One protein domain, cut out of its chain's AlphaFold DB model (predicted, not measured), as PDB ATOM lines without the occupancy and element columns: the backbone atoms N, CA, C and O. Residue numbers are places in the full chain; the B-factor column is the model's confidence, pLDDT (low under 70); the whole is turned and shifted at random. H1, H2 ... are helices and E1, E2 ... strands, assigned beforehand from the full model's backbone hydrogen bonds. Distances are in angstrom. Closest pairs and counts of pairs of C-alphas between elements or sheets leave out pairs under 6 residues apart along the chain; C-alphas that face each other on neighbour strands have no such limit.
ATOM      1  N   ASP A  69     403.810 292.855 517.082       95.44
ATOM      2  CA  ASP A  69     403.433 293.188 518.461       95.44
ATOM      3  C   ASP A  69     402.506 292.143 519.100       95.44
ATOM      4  O   ASP A  69     401.763 292.449 520.032       95.44
ATOM      5  N   GLY A  70     402.532 290.907 518.595       94.00
ATOM      6  CA  GLY A  70     401.677 289.835 519.107       94.00
ATOM      7  C   GLY A  70     400.189 290.115 518.897       94.00
ATOM      8  O   GLY A  70     399.388 289.836 519.788       94.00
ATOM      9  N   PHE A  71     399.828 290.706 517.751       94.25
ATOM     10  CA  PHE A  71     398.455 291.043 517.365       94.25
ATOM     11  C   PHE A  71     397.792 292.162 518.195       94.25
ATOM     12  O   PHE A  71     396.589 292.403 518.069       94.25
ATOM     13  N   ALA A  72     398.549 292.876 519.035       95.00
ATOM     14  CA  ALA A  72     397.998 293.887 519.936       95.00
ATOM     15  C   ALA A  72     397.336 295.054 519.181       95.00
ATOM     16  O   ALA A  72     396.193 295.397 519.480       95.00
ATOM     17  N   SER A  73     398.002 295.606 518.161       94.12
ATOM     18  CA  SER A  73     397.487 296.745 517.386       94.12
ATOM     19  C   SER A  73     396.186 296.426 516.649       94.12
ATOM     20  O   SER A  73     395.281 297.257 516.625       94.12
ATOM     21  N   VAL A  74     396.080 295.229 516.061       95.12
ATOM     22  CA  VAL A  74     394.870 294.795 515.336       95.12
ATOM     23  C   VAL A  74     393.743 294.477 516.313       95.12
ATOM     24  O   VAL A  74     392.583 294.765 516.041       95.12
ATOM     25  N   LYS A  75     394.058 293.937 517.492       94.56
ATOM     26  CA  LYS A  75     393.060 293.709 518.540       94.56
ATOM     27  C   LYS A  75     392.457 295.012 519.071       94.56
ATOM     28  O   LYS A  75     391.281 295.033 519.422       94.56
ATOM     29  N   GLU A  76     393.258 296.070 519.164       94.25
ATOM     30  CA  GLU A  76     392.812 297.387 519.627       94.25
ATOM     31  C   GLU A  76     392.023 298.143 518.552       94.25
ATOM     32  O   GLU A  76     390.935 298.641 518.831       94.25
ATOM     33  N   ASN A  77     392.550 298.201 517.326       93.12
ATOM     34  CA  ASN A  77     392.040 299.098 516.284       93.12
ATOM     35  C   ASN A  77     391.217 298.388 515.199       93.12
ATOM     36  O   ASN A  77     390.489 299.037 514.454       93.12
ATOM     37  N   GLY A  78     391.320 297.063 515.106       94.88
ATOM     38  CA  GLY A  78     390.821 296.294 513.976       94.88
ATOM     39  C   GLY A  78     391.775 296.354 512.779       94.88
ATOM     40  O   GLY A  78     392.976 296.588 512.939       94.88
ATOM     41  N   LEU A  79     391.253 296.123 511.574       93.69
ATOM     42  CA  LEU A  79     391.994 296.347 510.330       93.69
ATOM     43  C   LEU A  79     391.596 297.699 509.752       93.69
ATOM     44  O   LEU A  79     390.422 297.935 509.462       93.69
ATOM     45  N   LEU A  80     392.583 298.564 509.570       90.69
ATOM     46  CA  LEU A  80     392.397 299.910 509.048       90.69
ATOM     47  C   LEU A  80     392.878 299.986 507.600       90.69
ATOM     48  O   LEU A  80     393.830 299.297 507.223       90.69
ATOM     49  N   GLY A  81     392.259 300.860 506.808       87.88
ATOM     50  CA  GLY A  81     392.852 301.311 505.550       87.88
ATOM     51  C   GLY A  81     394.235 301.930 505.784       87.88
ATOM     52  O   GLY A  81     394.515 302.444 506.868       87.88
ATOM     53  N   LEU A  82     395.118 301.876 504.782       88.38
ATOM     54  CA  LEU A  82     396.530 302.218 504.978       88.38
ATOM     55  C   LEU A  82     396.757 303.673 505.421       88.38
ATOM     56  O   LEU A  82     397.590 303.905 506.291       88.38
ATOM     57  N   GLU A  83     396.026 304.636 504.852       86.81
ATOM     58  CA  GLU A  83     396.120 306.053 505.241       86.81
ATOM     59  C   GLU A  83     395.814 306.240 506.736       86.81
ATOM     60  O   GLU A  83     396.624 306.808 507.466       86.81
ATOM     61  N   GLU A  84     394.717 305.654 507.226       88.19
ATOM     62  CA  GLU A  84     394.353 305.712 508.645       88.19
ATOM     63  C   GLU A  84     395.331 304.921 509.521       88.19
ATOM     64  O   GLU A  84     395.737 305.397 510.583       88.19
ATOM     65  N   LEU A  85     395.776 303.740 509.067       91.00
ATOM     66  CA  LEU A  85     396.768 302.927 509.770       91.00
ATOM     67  C   LEU A  85     398.053 303.721 510.022       91.00
ATOM     68  O   LEU A  85     398.567 303.698 511.143       91.00
ATOM     69  N   LEU A  86     398.545 304.446 509.013       91.38
ATOM     70  CA  LEU A  86     399.748 305.274 509.097       91.38
ATOM     71  C   LEU A  86     399.624 306.407 510.129       91.38
ATOM     72  O   LEU A  86     400.633 306.800 510.713       91.38
ATOM     73  N   SER A  87     398.408 306.864 510.427       87.31
ATOM     74  CA  SER A  87     398.136 307.888 511.446       87.31
ATOM     75  C   SER A  87     397.986 307.333 512.870       87.31
ATOM     76  O   SER A  87     397.930 308.096 513.838       87.31
ATOM     77  N   THR A  88     397.963 306.008 513.042       89.19
ATOM     78  CA  THR A  88     397.857 305.367 514.364       89.19
ATOM     79  C   THR A  88     399.207 305.143 515.050       89.19
ATOM     80  O   THR A  88     400.274 305.153 514.434       89.19
ATOM     81  N   ASN A  89     399.168 304.845 516.353       89.31
ATOM     82  CA  ASN A  89     400.318 304.338 517.108       89.31
ATOM     83  C   ASN A  89     400.429 302.798 517.036       89.31
ATOM     84  O   ASN A  89     400.633 302.135 518.052       89.31
ATOM     85  N   SER A  90     400.257 302.223 515.845       92.56
ATOM     86  CA  SER A  90     400.314 300.773 515.632       92.56
ATOM     87  C   SER A  90     401.744 300.244 515.509       92.56
ATOM     88  O   SER A  90     402.710 300.988 515.305       92.56
ATOM     89  N   SER A  91     401.898 298.922 515.565       94.00
ATOM     90  CA  SER A  91     403.166 298.246 515.286       94.00
ATOM     91  C   SER A  91     403.702 298.545 513.885       94.00
ATOM     92  O   SER A  91     404.915 298.625 513.700       94.00
ATOM     93  N   PHE A  92     402.805 298.738 512.915       94.94
ATOM     94  CA  PHE A  92     403.135 299.089 511.536       94.94
ATOM     95  C   PHE A  92     403.769 300.483 511.454       94.94
ATOM     96  O   PHE A  92     404.897 300.634 510.984       94.94
ATOM     97  N   THR A  93     403.098 301.496 512.003       94.19
ATOM     98  CA  THR A  93     403.590 302.882 511.990       94.19
ATOM     99  C   THR A  93     404.862 303.030 512.817       94.19
ATOM    100  O   THR A  93     405.825 303.669 512.397       94.19
ATOM    101  N   ASN A  94     404.921 302.379 513.980       95.06
ATOM    102  CA  ASN A  94     406.109 302.403 514.828       95.06
ATOM    103  C   ASN A  94     407.317 301.724 514.174       95.06
ATOM    104  O   ASN A  94     408.454 302.130 514.418       95.06
ATOM    105  N   PHE A  95     407.097 300.710 513.336       97.06
ATOM    106  CA  PHE A  95     408.161 300.103 512.545       97.06
ATOM    107  C   PHE A  95     408.723 301.072 511.497       97.06
ATOM    108  O   PHE A  95     409.945 301.191 511.394       97.06
ATOM    109  N   LEU A  96     407.869 301.805 510.776       96.38
ATOM    110  CA  LEU A  96     408.314 302.838 509.833       96.38
ATOM    111  C   LEU A  96     409.118 303.933 510.546       96.38
ATOM    112  O   LEU A  96     410.253 304.212 510.154       96.38
ATOM    113  N   LYS A  97     408.603 304.452 511.670       95.06
ATOM    114  CA  LYS A  97     409.277 305.489 512.472       95.06
ATOM    115  C   LYS A  97     410.655 305.045 512.960       95.06
ATOM    116  O   LYS A  97     411.619 305.798 512.860       95.06
ATOM    117  N   LYS A  98     410.790 303.792 513.415       95.44
ATOM    118  CA  LYS A  98     412.088 303.194 513.796       95.44
ATOM    119  C   LYS A  98     413.082 303.094 512.634       95.44
ATOM    120  O   LYS A  98     414.277 302.965 512.880       95.44
ATOM    121  N   ASN A  99     412.605 303.137 511.392       95.81
ATOM    122  CA  ASN A  99     413.425 303.162 510.183       95.81
ATOM    123  C   ASN A  99     413.521 304.572 509.565       95.81
ATOM    124  O   ASN A  99     413.896 304.689 508.402       95.81
ATOM    125  N   ASN A 100     413.245 305.631 510.341       94.69
ATOM    126  CA  ASN A 100     413.307 307.041 509.926       94.69
ATOM    127  C   ASN A 100     412.350 307.401 508.778       94.69
ATOM    128  O   ASN A 100     412.680 308.253 507.950       94.69
ATOM    129  N   ILE A 101     411.189 306.745 508.734       95.31
ATOM    130  CA  ILE A 101     410.108 307.025 507.790       95.31
ATOM    131  C   ILE A 101     408.863 307.376 508.603       95.31
ATOM    132  O   ILE A 101     408.394 306.562 509.396       95.31
ATOM    133  N   ASP A 102     408.328 308.575 508.410       93.31
ATOM    134  CA  ASP A 102     407.068 309.005 509.021       93.31
ATOM    135  C   ASP A 102     406.103 309.506 507.948       93.31
ATOM    136  O   ASP A 102     406.536 310.036 506.925       93.31
ATOM    137  N   TYR A 103     404.804 309.338 508.170       91.00
ATOM    138  CA  TYR A 103     403.764 309.775 507.243       91.00
ATOM    139  C   TYR A 103     403.004 310.960 507.828       91.00
ATOM    140  O   TYR A 103     402.552 310.933 508.971       91.00
ATOM    141  N   ASN A 104     402.852 312.011 507.029       86.56
ATOM    142  CA  ASN A 104     402.050 313.170 507.372       86.56
ATOM    143  C   ASN A 104     400.771 313.170 506.534       86.56
ATOM    144  O   ASN A 104     400.768 313.650 505.401       86.56
ATOM    145  N   GLU A 105     399.686 312.673 507.124       78.44
ATOM    146  CA  GLU A 105     398.360 312.567 506.499       78.44
ATOM    147  C   GLU A 105     397.867 313.898 505.920       78.44
ATOM    148  O   GLU A 105     397.491 313.966 504.754       78.44
ATOM    149  N   ASN A 106     397.973 314.996 506.679       78.50
ATOM    150  CA  ASN A 106     397.458 316.307 506.260       78.50
ATOM    151  C   ASN A 106     398.086 316.824 504.960       78.50
ATOM    152  O   ASN A 106     397.493 317.649 504.266       78.50
ATOM    153  N   LYS A 107     399.317 316.397 504.672       77.69
ATOM    154  CA  LYS A 107     400.069 316.811 503.486       77.69
ATOM    155  C   LYS A 107     400.240 315.686 502.467       77.69
ATOM    156  O   LYS A 107     400.755 315.949 501.388       77.69
ATOM    157  N   GLN A 108     399.865 314.457 502.823       83.31
ATOM    158  CA  GLN A 108     400.211 313.231 502.104       83.31
ATOM    159  C   GLN A 108     401.711 313.145 501.766       83.31
ATOM    160  O   GLN A 108     402.102 312.725 500.675       83.31
ATOM    161  N   THR A 109     402.562 313.555 502.711       88.50
ATOM    162  CA  THR A 109     404.023 313.533 502.566       88.50
ATOM    163  C   THR A 109     404.644 312.417 503.402       88.50
ATOM    164  O   THR A 109     404.154 312.077 504.480       88.50
ATOM    165  N   LEU A 110     405.753 311.853 502.919       91.94
ATOM    166  CA  LEU A 110     406.638 311.009 503.721       91.94
ATOM    167  C   LEU A 110     407.841 311.833 504.177       91.94
ATOM    168  O   LEU A 110     408.529 312.445 503.362       91.94
ATOM    169  N   LEU A 111     408.113 311.830 505.477       93.44
ATOM    170  CA  LEU A 111     409.352 312.342 506.042       93.44
ATOM    171  C   LEU A 111     410.365 311.197 506.099       93.44
ATOM    172  O   LEU A 111     410.204 310.270 506.890       93.44
ATOM    173  N   ILE A 112     411.399 311.263 505.264       93.25
ATOM    174  CA  ILE A 112     412.437 310.235 505.149       93.25
ATOM    175  C   ILE A 112     413.789 310.871 505.457       93.25
ATOM    176  O   ILE A 112     414.244 311.720 504.695       93.25
ATOM    177  N   GLU A 113     414.433 310.469 506.558       88.75
ATOM    178  CA  GLU A 113     415.701 311.075 507.020       88.75
ATOM    179  C   GLU A 113     415.648 312.616 507.018       88.75
ATOM    180  O   GLU A 113     416.515 313.285 506.461       88.75
ATOM    181  N   GLU A 114     414.582 313.179 507.597       86.75
ATOM    182  CA  GLU A 114     414.330 314.630 507.677       86.75
ATOM    183  C   GLU A 114     414.004 315.320 506.336       86.75
ATOM    184  O   GLU A 114     413.675 316.507 506.318       86.75
ATOM    185  N   LYS A 115     414.014 314.593 505.212       91.94
ATOM    186  CA  LYS A 115     413.545 315.098 503.921       91.94
ATOM    187  C   LYS A 115     412.052 314.828 503.761       91.94
ATOM    188  O   LYS A 115     411.620 313.679 503.735       91.94
ATOM    189  N   GLU A 116     411.273 315.892 503.611       93.56
ATOM    190  CA  GLU A 116     409.857 315.798 503.261       93.56
ATOM    191  C   GLU A 116     409.714 315.508 501.758       93.56
ATOM    192  O   GLU A 116     410.278 316.219 500.922       93.56
ATOM    193  N   ILE A 117     408.992 314.440 501.421       92.25
ATOM    194  CA  ILE A 117     408.710 314.003 500.052       92.25
ATOM    195  C   ILE A 117     407.200 314.047 499.841       92.25
ATOM    196  O   ILE A 117     406.455 313.362 500.542       92.25
ATOM    197  N   ASP A 118     406.754 314.845 498.874       90.38
ATOM    198  CA  ASP A 118     405.363 314.862 498.419       90.38
ATOM    199  C   ASP A 118     405.119 313.664 497.500       90.38
ATOM    200  O   ASP A 118     405.586 313.626 496.361       90.38
ATOM    201  N   ILE A 119     404.379 312.678 498.009       86.62
ATOM    202  CA  ILE A 119     404.124 311.415 497.312       86.62
ATOM    203  C   ILE A 119     403.382 311.670 495.989       86.62
ATOM    204  O   ILE A 119     403.583 310.933 495.025       86.62
ATOM    205  N   ASN A 120     402.570 312.733 495.902       84.38
ATOM    206  CA  ASN A 120     401.810 313.073 494.698       84.38
ATOM    207  C   ASN A 120     402.689 313.640 493.571       84.38
ATOM    208  O   ASN A 120     402.295 313.573 492.405       84.38
ATOM    209  N   GLN A 121     403.872 314.170 493.898       86.75
ATOM    210  CA  GLN A 121     404.833 314.702 492.923       86.75
ATOM    211  C   GLN A 121     405.830 313.652 492.423       86.75
ATOM    212  O   GLN A 121     406.481 313.862 491.401       86.75
ATOM    213  N   GLU A 122     405.934 312.519 493.115       89.38
ATOM    214  CA  GLU A 122     406.819 311.420 492.747       89.38
ATOM    215  C   GLU A 122     406.139 310.431 491.783       89.38
ATOM    216  O   GLU A 122     404.915 310.241 491.785       89.38
ATOM    217  N   ASP A 123     406.938 309.711 490.993       90.94
ATOM    218  CA  ASP A 123     406.459 308.613 490.135       90.94
ATOM    219  C   ASP A 123     406.320 307.288 490.914       90.94
ATOM    220  O   ASP A 123     406.749 306.217 490.491       90.94
ATOM    221  N   TRP A 124     405.760 307.356 492.125       91.94
ATOM    222  CA  TRP A 124     405.616 306.215 493.039       91.94
ATOM    223  C   TRP A 124     404.207 305.628 492.954       91.94
ATOM    224  O   TRP A 124     403.440 305.657 493.915       91.94
ATOM    225  N   ASN A 125     403.821 305.150 491.768       88.94
ATOM    226  CA  ASN A 125     402.425 304.806 491.474       88.94
ATOM    227  C   ASN A 125     401.848 303.722 492.401       88.94
ATOM    228  O   ASN A 125     400.733 303.901 492.883       88.94
ATOM    229  N   ASN A 126     402.610 302.678 492.744       88.62
ATOM    230  CA  ASN A 126     402.142 301.644 493.677       88.62
ATOM    231  C   ASN A 126     401.935 302.193 495.099       88.62
ATOM    232  O   ASN A 126     400.899 301.954 495.713       88.62
ATOM    233  N   VAL A 127     402.883 302.992 495.605       90.44
ATOM    234  CA  VAL A 127     402.788 303.634 496.931       90.44
ATOM    235  C   VAL A 127     401.573 304.566 496.983       90.44
ATOM    236  O   VAL A 127     400.775 304.482 497.916       90.44
ATOM    237  N   LYS A 128     401.385 305.402 495.949       88.25
ATOM    238  CA  LYS A 128     400.207 306.273 495.801       88.25
ATOM    239  C   LYS A 128     398.911 305.473 495.814       88.25
ATOM    240  O   LYS A 128     397.989 305.833 496.543       88.25
ATOM    241  N   GLN A 129     398.831 304.405 495.021       85.00
ATOM    242  CA  GLN A 129     397.622 303.587 494.917       85.00
ATOM    243  C   GLN A 129     397.261 302.930 496.251       85.00
ATOM    244  O   GLN A 129     396.104 303.010 496.647       85.00
ATOM    245  N   ARG A 130     398.233 302.384 496.992       86.06
ATOM    246  CA  ARG A 130     397.981 301.769 498.308       86.06
ATOM    247  C   ARG A 130     397.479 302.743 499.361       86.06
ATOM    248  O   ARG A 130     396.584 302.414 500.134       86.06
ATOM    249  N   ILE A 131     398.038 303.953 499.383       85.00
ATOM    250  CA  ILE A 131     397.603 304.987 500.328       85.00
ATOM    251  C   ILE A 131     396.213 305.510 499.941       85.00
ATOM    252  O   ILE A 131     395.346 305.612 500.799       85.00
ATOM    253  N   THR A 132     395.980 305.815 498.658       76.25
ATOM    254  CA  THR A 132     394.814 306.618 498.238       76.25
ATOM    255  C   THR A 132     393.636 305.825 497.681       76.25
ATOM    256  O   THR A 132     392.499 306.293 497.757       76.25
ATOM    257  N   PHE A 133     393.868 304.669 497.060       64.56
ATOM    258  CA  PHE A 133     392.908 304.031 496.150       64.56
ATOM    259  C   PHE A 133     392.615 302.565 496.443       64.56
ATOM    260  O   PHE A 133     391.722 301.998 495.815       64.56
ATOM    261  N   ASP A 134     393.345 301.957 497.366       59.75
ATOM    262  CA  ASP A 134     393.305 300.517 497.534       59.75
ATOM    263  C   ASP A 134     392.038 300.077 498.285       59.75
ATOM    264  O   ASP A 134     391.629 300.665 499.297       59.75
ATOM    265  N   PHE A 135     391.420 299.010 497.776       60.19
ATOM    266  CA  PHE A 135     390.479 298.165 498.505       60.19
ATOM    267  C   PHE A 135     391.286 297.379 499.553       60.19
ATOM    268  O   PHE A 135     391.328 296.152 499.535       60.19
ATOM    269  N   ASN A 136     391.964 298.128 500.437       63.00
ATOM    270  CA  ASN A 136     393.096 297.717 501.276       63.00
ATOM    271  C   ASN A 136     392.816 296.470 502.121       63.00
ATOM    272  O   ASN A 136     393.739 295.805 502.586       63.00
ATOM    273  N   ARG A 156     404.770 289.744 504.757       88.81
ATOM    274  CA  ARG A 156     404.883 291.195 504.860       88.81
ATOM    275  C   ARG A 156     403.733 291.922 504.158       88.81
ATOM    276  O   ARG A 156     403.236 291.445 503.141       88.81
ATOM    277  N   PRO A 157     403.370 293.121 504.636       89.69
ATOM    278  CA  PRO A 157     402.533 294.043 503.889       89.69
ATOM    279  C   PRO A 157     403.213 294.450 502.580       89.69
ATOM    280  O   PRO A 157     404.382 294.845 502.576       89.69
ATOM    281  N   GLU A 158     402.469 294.417 501.476       88.81
ATOM    282  CA  GLU A 158     402.995 294.776 500.152       88.81
ATOM    283  C   GLU A 158     403.493 296.231 500.088       88.81
ATOM    284  O   GLU A 158     404.432 296.538 499.357       88.81
ATOM    285  N   PHE A 159     402.952 297.115 500.932       91.94
ATOM    286  CA  PHE A 159     403.415 298.498 501.052       91.94
ATOM    287  C   PHE A 159     404.912 298.620 501.372       91.94
ATOM    288  O   PHE A 159     405.577 299.509 500.843       91.94
ATOM    289  N   PHE A 160     405.474 297.729 502.198       94.44
ATOM    290  CA  PHE A 160     406.913 297.763 502.485       94.44
ATOM    291  C   PHE A 160     407.753 297.362 501.277       94.44
ATOM    292  O   PHE A 160     408.832 297.919 501.086       94.44
ATOM    293  N   PHE A 161     407.251 296.451 500.445       92.12
ATOM    294  CA  PHE A 161     407.914 296.070 499.203       92.12
ATOM    295  C   PHE A 161     407.924 297.226 498.200       92.12
ATOM    296  O   PHE A 161     408.958 297.515 497.594       92.12
ATOM    297  N   ASP A 162     406.806 297.939 498.073       93.25
ATOM    298  CA  ASP A 162     406.730 299.104 497.194       93.25
ATOM    299  C   ASP A 162     407.599 300.262 497.694       93.25
ATOM    300  O   ASP A 162     408.306 300.877 496.895       93.25
ATOM    301  N   LEU A 163     407.631 300.512 499.008       94.94
ATOM    302  CA  LEU A 163     408.551 301.486 499.597       94.94
ATOM    303  C   LEU A 163     410.017 301.109 499.367       94.94
ATOM    304  O   LEU A 163     410.801 301.960 498.953       94.94
ATOM    305  N   ASP A 164     410.406 299.854 499.597       95.38
ATOM    306  CA  ASP A 164     411.772 299.408 499.313       95.38
ATOM    307  C   ASP A 164     412.118 299.604 497.836       95.38
ATOM    308  O   ASP A 164     413.202 300.092 497.528       95.38
ATOM    309  N   THR A 165     411.195 299.293 496.925       94.75
ATOM    310  CA  THR A 165     411.400 299.461 495.483       94.75
ATOM    311  C   THR A 165     411.692 300.918 495.125       94.75
ATOM    312  O   THR A 165     412.720 301.205 494.511       94.75
ATOM    313  N   VAL A 166     410.842 301.860 495.549       94.81
ATOM    314  CA  VAL A 166     411.020 303.284 495.206       94.81
ATOM    315  C   VAL A 166     412.187 303.942 495.955       94.81
ATOM    316  O   VAL A 166     412.756 304.926 495.485       94.81
ATOM    317  N   LEU A 167     412.600 303.369 497.091       93.81
ATOM    318  CA  LEU A 167     413.759 303.802 497.877       93.81
ATOM    319  C   LEU A 167     415.033 303.005 497.550       93.81
ATOM    320  O   LEU A 167     416.006 303.058 498.310       93.81
ATOM    321  N   ASN A 168     415.052 302.282 496.424       93.94
ATOM    322  CA  ASN A 168     416.192 301.504 495.926       93.94
ATOM    323  C   ASN A 168     416.777 300.514 496.955       93.94
ATOM    324  O   ASN A 168     417.992 300.351 497.061       93.94
ATOM    325  N   GLY A 169     415.922 299.891 497.764       92.69
ATOM    326  CA  GLY A 169     416.290 298.891 498.767       92.69
ATOM    327  C   GLY A 169     417.101 299.439 499.943       92.69
ATOM    328  O   GLY A 169     417.632 298.666 500.736       92.69
ATOM    329  N   LYS A 170     417.222 300.765 500.095       94.25
ATOM    330  CA  LYS A 170     418.055 301.377 501.144       94.25
ATOM    331  C   LYS A 170     417.674 300.906 502.553       94.25
ATOM    332  O   LYS A 170     418.547 300.706 503.397       94.25
ATOM    333  N   TYR A 171     416.379 300.737 502.812       94.25
ATOM    334  CA  TYR A 171     415.860 300.447 504.149       94.25
ATOM    335  C   TYR A 171     415.625 298.957 504.406       94.25
ATOM    336  O   TYR A 171     415.700 298.550 505.571       94.25
ATOM    337  N   ASN A 172     415.417 298.151 503.358       95.31
ATOM    338  CA  ASN A 172     415.095 296.721 503.440       95.31
ATOM    339  C   ASN A 172     413.943 296.448 504.426       95.31
ATOM    340  O   ASN A 172     414.044 295.579 505.297       95.31
ATOM    341  N   LEU A 173     412.883 297.257 504.350       96.94
ATOM    342  CA  LEU A 173     411.711 297.202 505.224       96.94
ATOM    343  C   LEU A 173     411.035 295.832 505.158       96.94
ATOM    344  O   LEU A 173     410.718 295.260 506.197       96.94
ATOM    345  N   SER A 174     410.881 295.298 503.950       94.38
ATOM    346  CA  SER A 174     410.277 294.000 503.651       94.38
ATOM    347  C   SER A 174     410.948 292.868 504.422       94.38
ATOM    348  O   SER A 174     410.299 292.173 505.202       94.38
ATOM    349  N   ASP A 175     412.267 292.740 504.269       95.19
ATOM    350  CA  ASP A 175     413.064 291.691 504.906       95.19
ATOM    351  C   ASP A 175     413.139 291.862 506.424       95.19
ATOM    352  O   ASP A 175     413.193 290.886 507.174       95.19
ATOM    353  N   LYS A 176     413.205 293.111 506.899       97.12
ATOM    354  CA  LYS A 176     413.205 293.412 508.334       97.12
ATOM    355  C   LYS A 176     411.871 293.048 508.971       97.12
ATOM    356  O   LYS A 176     411.876 292.495 510.065       97.12
ATOM    357  N   TRP A 177     410.759 293.354 508.306       96.75
ATOM    358  CA  TRP A 177     409.432 293.009 508.794       96.75
ATOM    359  C   TRP A 177     409.248 291.496 508.835       96.75
ATOM    360  O   TRP A 177     408.933 290.977 509.896       96.75
ATOM    361  N   GLU A 178     409.543 290.789 507.739       95.12
ATOM    362  CA  GLU A 178     409.401 289.325 507.638       95.12
ATOM    363  C   GLU A 178     410.182 288.570 508.730       95.12
ATOM    364  O   GLU A 178     409.736 287.538 509.219       95.12
ATOM    365  N   LYS A 179     411.329 289.096 509.181       95.25
ATOM    366  CA  LYS A 179     412.121 288.499 510.278       95.25
ATOM    367  C   LYS A 179     411.536 288.716 511.672       95.25
ATOM    368  O   LYS A 179     411.923 288.013 512.604       95.25
ATOM    369  N   LEU A 180     410.709 289.742 511.843       95.75
ATOM    370  CA  LEU A 180     410.162 290.157 513.136       95.75
ATOM    371  C   LEU A 180     408.691 289.783 513.288       95.75
ATOM    372  O   LEU A 180     408.203 289.679 514.413       95.75
ATOM    373  N   SER A 181     407.977 289.665 512.173       95.50
ATOM    374  CA  SER A 181     406.537 289.520 512.152       95.50
ATOM    375  C   SER A 181     406.104 288.092 512.435       95.50
ATOM    376  O   SER A 181     406.830 287.118 512.243       95.50
ATOM    377  N   LYS A 182     404.876 288.001 512.925       94.94
ATOM    378  CA  LYS A 182     404.082 286.786 512.980       94.94
ATOM    379  C   LYS A 182     402.861 286.970 512.102       94.94
ATOM    380  O   LYS A 182     402.336 288.084 511.992       94.94
ATOM    381  N   SER A 183     402.424 285.876 511.507       93.50
ATOM    382  CA  SER A 183     401.328 285.850 510.547       93.50
ATOM    383  C   SER A 183     400.068 285.368 511.234       93.50
ATOM    384  O   SER A 183     400.111 284.469 512.070       93.50
ATOM    385  N   TYR A 184     398.942 285.989 510.908       93.94
ATOM    386  CA  TYR A 184     397.663 285.718 511.542       93.94
ATOM    387  C   TYR A 184     396.598 285.498 510.484       93.94
ATOM    388  O   TYR A 184     396.444 286.312 509.572       93.94
TER     389      TYR A 184
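What this domain is: This is residues 69 to 136 and 156 to 184 of the 246 residues of an uncharacterized protein of Listeria innocua ATCC 33091 (UniProt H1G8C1). Five short helices make a nearly closed ring, in which H3, H2, H4, H5 and H6 follow one another and H6 comes back near H3. A small sheet of three strands, E1, E2 and E3, reaches out from the H2 and H3 side of this ring, while H1 and E4 lie at its outside, farthest from the mean of the C-alphas. The printed part has 97 residues, with six named helices and four named strands along the chain as H1 H2 H3 E1 E2 E3 H4 H5 H6 E4; the sheet's order is E1 E2 E3, antiparallel, and the class is mixed, helices and strands. It is compact, with a radius of gyration of the C-alphas of 12.8 A and spans of 35 by 25 by 24 A.

How they stand to each other: Start at H1, residues 72 to 77, which touches no helix. H2, residues 82 to 87, and H3, residues 91 to 98, touch only at the corner, with the C-alphas of Leu 86 and Thr 93 closest at 5.4 A. Next look at E1, residues 101 to 104, E2, residues 109 to 112, and E3, residues 115 to 118: they form a meander, each strand the antiparallel neighbour of the one before. In the hairpin E1 and E2, find N 102 and O 111 at 3.0 A; in the hairpin E2 and E3, N 110 and O 117 at 2.9 A. H2 and H3 are on this sheet but only graze it. H4, residues 125 to 132, touches H2 at a steep tilt of 65 degrees, with the C-alphas of Glu 83 and Ile 131 closest at 5.2 A. H5, residues 158 to 166, touches H4 at a steep tilt of 43 degrees, opposite ways, with the C-alphas of Val 127 and Asp 162 closest at 6.0 A. H6, residues 173 to 180, forms a helical hairpin with H5, the closest C-alphas being those of Phe 160 and Ser 174 at 5.2 A. H3 and H6 are near each other, with 6 pairs of C-alphas within 10 A. E4, residues 182 to 184, pairs with no named strand and meets H6 only through their link. In each of the six helices every O i to N i+4 pair is within hydrogen-bond range.

Where its parts are: Find C-alpha 72 at (397.998, 293.887, 519.936), where H1 begins. H5, the longest helix by residues, runs 12.7 A from C-alpha 158 at (402.995, 294.776, 500.152); H6 measures 10.7 A, H3 and H4 each 10.3 A, and E1 10.1 A. E4 ends at C-alpha 184, at (397.663, 285.718, 511.542).

The domain as a whole: The C-alphas farthest apart, those of Gly 70 and Gln 121, are 36.2 A apart. Residues 137 to 155 are cut out, and C-alphas 136 and 156 stand 13.9 A apart across the cut, in the link from H4 to H5. Of the links that are printed whole, none is long. The mean pLDDT of the printed part is 90.3, and residues 133 to 136, just before the cut, are under 70.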